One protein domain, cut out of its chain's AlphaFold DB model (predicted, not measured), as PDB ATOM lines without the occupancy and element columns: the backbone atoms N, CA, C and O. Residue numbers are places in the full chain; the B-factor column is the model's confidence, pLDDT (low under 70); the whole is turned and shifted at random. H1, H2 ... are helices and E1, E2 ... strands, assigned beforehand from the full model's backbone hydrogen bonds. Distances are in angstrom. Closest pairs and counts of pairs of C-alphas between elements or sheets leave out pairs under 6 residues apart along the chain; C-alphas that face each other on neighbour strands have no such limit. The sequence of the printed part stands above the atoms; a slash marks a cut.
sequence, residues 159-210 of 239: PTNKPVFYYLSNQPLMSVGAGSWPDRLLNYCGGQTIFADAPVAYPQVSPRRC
ATOM      1  N   PRO A 159       7.288 -20.678  15.792       71.31
ATOM      2  CA  PRO A 159       8.000 -19.479  15.387       71.31
ATOM      3  C   PRO A 159       7.165 -18.254  15.733       71.31
ATOM      4  O   PRO A 159       6.012 -18.127  15.323       71.31
ATOM      5  N   THR A 160       7.755 -17.337  16.490       76.19
ATOM      6  CA  THR A 160       7.130 -16.032  16.732       76.19
ATOM      7  C   THR A 160       7.420 -15.044  15.604       76.19
ATOM      8  O   THR A 160       6.825 -13.970  15.587       76.19
ATOM      9  N   ASN A 161       8.339 -15.399  14.688       74.50
ATOM     10  CA  ASN A 161       8.881 -14.550  13.623       74.50
ATOM     11  C   ASN A 161       9.243 -13.155  14.138       74.50
ATOM     12  O   ASN A 161       9.009 -12.141  13.479       74.50
ATOM     13  N   LYS A 162       9.771 -13.097  15.367       82.31
ATOM     14  CA  LYS A 162      10.157 -11.829  15.973       82.31
ATOM     15  C   LYS A 162      11.306 -11.247  15.153       82.31
ATOM     16  O   LYS A 162      12.318 -11.936  15.010       82.31
ATOM     17  N   PRO A 163      11.176 -10.012  14.638       86.88
ATOM     18  CA  PRO A 163      12.266  -9.356  13.936       86.88
ATOM     19  C   PRO A 163      13.414  -9.099  14.917       86.88
ATOM     20  O   PRO A 163      13.217  -8.478  15.963       86.88
ATOM     21  N   VAL A 164      14.608  -9.582  14.579       89.50
ATOM     22  CA  VAL A 164      15.823  -9.452  15.385       89.50
ATOM     23  C   VAL A 164      16.872  -8.670  14.607       89.50
ATOM     24  O   VAL A 164      17.245  -9.023  13.490       89.50
ATOM     25  N   PHE A 165      17.389  -7.613  15.227       90.62
ATOM     26  CA  PHE A 165      18.634  -6.990  14.805       90.62
ATOM     27  C   PHE A 165      19.794  -7.648  15.556       90.62
ATOM     28  O   PHE A 165      19.915  -7.481  16.769       90.62
ATOM     29  N   TYR A 166      20.643  -8.393  14.846       90.19
ATOM     30  CA  TYR A 166      21.870  -8.945  15.421       90.19
ATOM     31  C   TYR A 166      23.021  -7.965  15.201       90.19
ATOM     32  O   TYR A 166      23.385  -7.681  14.060       90.19
ATOM     33  N   TYR A 167      23.608  -7.452  16.276       88.50
ATOM     34  CA  TYR A 167      24.742  -6.534  16.208       88.50
ATOM     35  C   TYR A 167      26.059  -7.320  16.266       88.50
ATOM     36  O   TYR A 167      26.372  -7.911  17.298       88.50
ATOM     37  N   LEU A 168      26.812  -7.346  15.158       88.00
ATOM     38  CA  LEU A 168      28.069  -8.101  15.055       88.00
ATOM     39  C   LEU A 168      29.313  -7.228  15.306       88.00
ATOM     40  O   LEU A 168      30.207  -7.636  16.038       88.00
ATOM     41  N   SER A 169      29.376  -6.027  14.724       85.31
ATOM     42  CA  SER A 169      30.467  -5.052  14.929       85.31
ATOM     43  C   SER A 169      29.976  -3.622  14.691       85.31
ATOM     44  O   SER A 169      28.966  -3.447  14.018       85.31
ATOM     45  N   ASN A 170      30.679  -2.599  15.204       81.12
ATOM     46  CA  ASN A 170      30.380  -1.169  14.960       81.12
ATOM     47  C   ASN A 170      31.200  -0.528  13.837       81.12
ATOM     48  O   ASN A 170      30.762   0.480  13.282       81.12
ATOM     49  N   GLN A 171      32.397  -1.035  13.537       83.75
ATOM     50  CA  GLN A 171      33.319  -0.411  12.586       83.75
ATOM     51  C   GLN A 171      33.899  -1.449  11.611       83.75
ATOM     52  O   GLN A 171      34.935  -2.044  11.899       83.75
ATOM     53  N   PRO A 172      33.251  -1.671  10.452       86.12
ATOM     54  CA  PRO A 172      31.957  -1.110  10.044       86.12
ATOM     55  C   PRO A 172      30.790  -1.700  10.854       86.12
ATOM     56  O   PRO A 172      30.937  -2.733  11.512       86.12
ATOM     57  N   LEU A 173      29.627  -1.037  10.824       87.81
ATOM     58  CA  LEU A 173      28.416  -1.563  11.450       87.81
ATOM     59  C   LEU A 173      27.956  -2.801  10.670       87.81
ATOM     60  O   LEU A 173      27.562  -2.680   9.510       87.81
ATOM     61  N   MET A 174      28.029  -3.976  11.293       92.12
ATOM     62  CA  MET A 174      27.727  -5.265  10.661       92.12
ATOM     63  C   MET A 174      26.562  -5.959  11.357       92.12
ATOM     64  O   MET A 174      26.430  -5.906  12.584       92.12
ATOM     65  N   SER A 175      25.756  -6.661  10.565       93.62
ATOM     66  CA  SER A 175      24.706  -7.557  11.051       93.62
ATOM     67  C   SER A 175      24.811  -8.929  10.380       93.62
ATOM     68  O   SER A 175      25.841  -9.258   9.791       93.62
ATOM     69  N   VAL A 176      23.764  -9.746  10.499       92.94
ATOM     70  CA  VAL A 176      23.716 -11.113   9.972       92.94
ATOM     71  C   VAL A 176      22.550 -11.246   8.999       92.94
ATOM     72  O   VAL A 176      21.432 -10.824   9.293       92.94
ATOM     73  N   GLY A 177      22.832 -11.786   7.822       92.38
ATOM     74  CA  GLY A 177      21.851 -12.106   6.793       92.38
ATOM     75  C   GLY A 177      21.449 -13.578   6.831       92.38
ATOM     76  O   GLY A 177      21.972 -14.365   7.631       92.38
ATOM     77  N   ALA A 178      20.535 -13.942   5.934       90.75
ATOM     78  CA  ALA A 178      20.028 -15.303   5.816       90.75
ATOM     79  C   ALA A 178      21.155 -16.329   5.591       90.75
ATOM     80  O   ALA A 178      22.096 -16.101   4.828       90.75
ATOM     81  N   GLY A 179      21.051 -17.476   6.264       87.06
ATOM     82  CA  GLY A 179      21.961 -18.614   6.095       87.06
ATOM     83  C   GLY A 179      23.313 -18.482   6.803       87.06
ATOM     84  O   GLY A 179      24.087 -19.447   6.798       87.06
ATOM     85  N   SER A 180      23.592 -17.340   7.438       89.50
ATOM     86  CA  SER A 180      24.733 -17.179   8.346       89.50
ATOM     87  C   SER A 180      24.583 -18.051   9.599       89.50
ATOM     88  O   SER A 180      23.480 -18.461   9.965       89.50
ATOM     89  N   TRP A 181      25.694 -18.333  10.285       88.25
ATOM     90  CA  TRP A 181      25.657 -19.151  11.501       88.25
ATOM     91  C   TRP A 181      24.756 -18.561  12.608       88.25
ATOM     92  O   TRP A 181      23.893 -19.282  13.112       88.25
ATOM     93  N   PRO A 182      24.838 -17.254  12.942       89.25
ATOM     94  CA  PRO A 182      23.931 -16.673  13.930       89.25
ATOM     95  C   PRO A 182      22.471 -16.649  13.465       89.25
ATOM     96  O   PRO A 182      21.584 -16.850  14.286       89.25
ATOM     97  N   ASP A 183      22.200 -16.462  12.167       90.50
ATOM     98  CA  ASP A 183      20.833 -16.532  11.627       90.50
ATOM     99  C   ASP A 183      20.205 -17.920  11.828       90.50
ATOM    100  O   ASP A 183      19.060 -18.023  12.261       90.50
ATOM    101  N   ARG A 184      20.965 -19.002  11.624       87.94
ATOM    102  CA  ARG A 184      20.487 -20.372  11.890       87.94
ATOM    103  C   ARG A 184      20.076 -20.558  13.350       87.94
ATOM    104  O   ARG A 184      19.031 -21.146  13.612       87.94
ATOM    105  N   LEU A 185      20.848 -20.005  14.288       86.88
ATOM    106  CA  LEU A 185      20.518 -20.033  15.718       86.88
ATOM    107  C   LEU A 185      19.314 -19.149  16.063       86.88
ATOM    108  O   LEU A 185      18.481 -19.544  16.880       86.88
ATOM    109  N   LEU A 186      19.183 -17.976  15.439       87.69
ATOM    110  CA  LEU A 186      18.000 -17.126  15.602       87.69
ATOM    111  C   LEU A 186      16.737 -17.858  15.141       87.69
ATOM    112  O   LEU A 186      15.765 -17.916  15.898       87.69
ATOM    113  N   ASN A 187      16.790 -18.476  13.959       86.12
ATOM    114  CA  ASN A 187      15.688 -19.253  13.397       86.12
ATOM    115  C   ASN A 187      15.347 -20.463  14.279       86.12
ATOM    116  O   ASN A 187      14.167 -20.739  14.498       86.12
ATOM    117  N   TYR A 188      16.355 -21.124  14.861       81.06
ATOM    118  CA  TYR A 188      16.159 -22.209  15.832       81.06
ATOM    119  C   TYR A 188      15.335 -21.763  17.053       81.06
ATOM    120  O   TYR A 188      14.513 -22.514  17.574       81.06
ATOM    121  N   CYS A 189      15.512 -20.514  17.484       79.94
ATOM    122  CA  CYS A 189      14.784 -19.903  18.596       79.94
ATOM    123  C   CYS A 189      13.490 -19.175  18.168       79.94
ATOM    124  O   CYS A 189      12.875 -18.478  18.980       79.94
ATOM    125  N   GLY A 190      13.072 -19.289  16.901       81.00
ATOM    126  CA  GLY A 190      11.868 -18.638  16.369       81.00
ATOM    127  C   GLY A 190      11.985 -17.117  16.179       81.00
ATOM    128  O   GLY A 190      10.956 -16.429  16.107       81.00
ATOM    129  N   GLY A 191      13.214 -16.594  16.144       85.88
ATOM    130  CA  GLY A 191      13.540 -15.234  15.720       85.88
ATOM    131  C   GLY A 191      13.946 -15.202  14.249       85.88
ATOM    132  O   GLY A 191      14.401 -16.202  13.710       85.88
ATOM    133  N   GLN A 192      13.797 -14.048  13.605       88.19
ATOM    134  CA  GLN A 192      14.179 -13.854  12.209       88.19
ATOM    135  C   GLN A 192      15.027 -12.593  12.096       88.19
ATOM    136  O   GLN A 192      14.635 -11.541  12.606       88.19
ATOM    137  N   THR A 193      16.182 -12.670  11.434       91.31
ATOM    138  CA  THR A 193      16.978 -11.462  11.179       91.31
ATOM    139  C   THR A 193      16.191 -10.454  10.337       91.31
ATOM    140  O   THR A 193      15.527 -10.818   9.366       91.31
ATOM    141  N   ILE A 194      16.288  -9.163  10.672       92.12
ATOM    142  CA  ILE A 194      15.691  -8.085   9.864       92.12
ATOM    143  C   ILE A 194      16.389  -7.881   8.510       92.12
ATOM    144  O   ILE A 194      15.905  -7.102   7.696       92.12
ATOM    145  N   PHE A 195      17.509  -8.567   8.271       92.50
ATOM    146  CA  PHE A 195      18.274  -8.529   7.020       92.50
ATOM    147  C   PHE A 195      18.200  -9.855   6.254       92.50
ATOM    148  O   PHE A 195      19.176 -10.284   5.638       92.50
ATOM    149  N   ALA A 196      17.053 -10.537   6.310       89.38
ATOM    150  CA  ALA A 196      16.860 -11.823   5.636       89.38
ATOM    151  C   ALA A 196      16.970 -11.721   4.099       89.38
ATOM    152  O   ALA A 196      17.258 -12.713   3.437       89.38
ATOM    153  N   ASP A 197      16.773 -10.527   3.540       90.56
ATOM    154  CA  ASP A 197      16.888 -10.192   2.117       90.56
ATOM    155  C   ASP A 197      18.283  -9.675   1.712       90.56
ATOM    156  O   ASP A 197      18.506  -9.325   0.550       90.56
ATOM    157  N   ALA A 198      19.238  -9.610   2.647       91.19
ATOM    158  CA  ALA A 198      20.589  -9.167   2.336       91.19
ATOM    159  C   ALA A 198      21.270 -10.122   1.334       91.19
ATOM    160  O   ALA A 198      21.195 -11.340   1.490       91.19
ATOM    161  N   PRO A 199      22.014  -9.597   0.343       90.44
ATOM    162  CA  PRO A 199      22.662 -10.420  -0.683       90.44
ATOM    163  C   PRO A 199      23.870 -11.211  -0.158       90.44
ATOM    164  O   PRO A 199      24.443 -12.018  -0.885       90.44
ATOM    165  N   VAL A 200      24.301 -10.943   1.076       91.38
ATOM    166  CA  VAL A 200      25.471 -11.553   1.712       91.38
ATOM    167  C   VAL A 200      25.147 -11.943   3.151       91.38
ATOM    168  O   VAL A 200      24.366 -11.272   3.822       91.38
ATOM    169  N   ALA A 201      25.799 -13.000   3.643       89.75
ATOM    170  CA  ALA A 201      25.579 -13.547   4.984       89.75
ATOM    171  C   ALA A 201      25.973 -12.586   6.125       89.75
ATOM    172  O   ALA A 201      25.413 -12.661   7.214       89.75
ATOM    173  N   TYR A 202      26.913 -11.671   5.880       91.38
ATOM    174  CA  TYR A 202      27.395 -10.692   6.860       91.38
ATOM    175  C   TYR A 202      27.379  -9.285   6.239       91.38
ATOM    176  O   TYR A 202      28.408  -8.821   5.743       91.38
ATOM    177  N   PRO A 203      26.210  -8.621   6.159       91.94
ATOM    178  CA  PRO A 203      26.093  -7.316   5.517       91.94
ATOM    179  C   PRO A 203      26.628  -6.179   6.395       91.94
ATOM    180  O   PRO A 203      26.379  -6.130   7.602       91.94
ATOM    181  N   GLN A 204      27.272  -5.202   5.749       91.00
ATOM    182  CA  GLN A 204      27.415  -3.856   6.305       91.00
ATOM    183  C   GLN A 204      26.055  -3.162   6.273       91.00
ATOM    184  O   GLN A 204      25.376  -3.151   5.242       91.00
ATOM    185  N   VAL A 205      25.661  -2.558   7.387       87.81
ATOM    186  CA  VAL A 205      24.357  -1.908   7.538       87.81
ATOM    187  C   VAL A 205      24.546  -0.469   7.995       87.81
ATOM    188  O   VAL A 205      25.504  -0.139   8.687       87.81
ATOM    189  N   SER A 206      23.647   0.426   7.585       79.69
ATOM    190  CA  SER A 206      23.673   1.816   8.037       79.69
ATOM    191  C   SER A 206      22.634   2.037   9.139       79.69
ATOM    192  O   SER A 206      21.533   1.484   9.048       79.69
ATOM    193  N   PRO A 207      22.910   2.904  10.132       66.81
ATOM    194  CA  PRO A 207      21.944   3.236  11.183       66.81
ATOM    195  C   PRO A 207      20.593   3.715  10.633       66.81
ATOM    196  O   PRO A 207      19.562   3.522  11.259       66.81
ATOM    197  N   ARG A 208      20.579   4.297   9.426       55.00
ATOM    198  CA  ARG A 208      19.367   4.790   8.756       55.00
ATOM    199  C   ARG A 208      18.428   3.675   8.277       55.00
ATOM    200  O   ARG A 208      17.244   3.939   8.112       55.00
ATOM    201  N   ARG A 209      18.951   2.467   8.020       49.41
ATOM    202  CA  ARG A 209      18.153   1.264   7.707       49.41
ATOM    203  C   ARG A 209      17.743   0.506   8.966       49.41
ATOM    204  O   ARG A 209      16.719  -0.166   8.961       49.41
ATOM    205  N   CYS A 210      18.499   0.660  10.049       49.84
ATOM    206  CA  CYS A 210      18.110   0.200  11.369       49.84
ATOM    207  C   CYS A 210      17.111   1.195  11.975       49.84
ATOM    208  O   CYS A 210      17.442   1.929  12.904       49.84
TER     209      CYS A 210
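Overview. This is residues 159 to 210 of the 239 residues of the protein "ABC transporter substrate-binding protein" of Salinimonas sp. G2-b (UniProt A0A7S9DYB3). This domain has little regular structure: a small two-strand sheet, E1 and E2, with one short helix, H1, packed on it mainly at E2, makes one end, and the loop of residues 165 to 180 reaches out to the far end and folds back. The printed part has 52 residues, only 14 of them in named elements, in the order E1, H1, E2; the class is mixed and the sheet parallel. It is compact, radius of gyration of the C-alphas 10.3 A, yet elongated, spanning 30 by 19 by 17 A.

Arrangement. Look first at E1, residues 162 to 164, and E2, residues 191 to 193, parallel neighbours at 42 degrees; N 164 and O 192 are 2.8 A apart, within hydrogen-bond range. With H1, residues 181 to 188, they form a strand-helix-strand unit, two parallel strands joined through a helix, its crossover right-handed. The closest C-alphas of H1 and E2, Leu 186 and Gln 192, are 6.1 A apart. In H1 every O i to N i+4 pair is within hydrogen-bond range.

Along the chain. Find C-alpha 162, where E1 begins, at (10.157, -11.829, 15.973). H1 runs 10.9 A from C-alpha 181 at (25.657, -19.151, 11.501). E2 ends at C-alpha 193, (16.978, -11.462, 11.179).

Size, cuts and confidence. The printed part has no cut. The farthest C-alphas, Pro 159 and Gln 171, are 31.8 A apart. E1 to H1 is a long link, H1 to E2 a tight one. Residues 207 to 210 have pLDDT under 70.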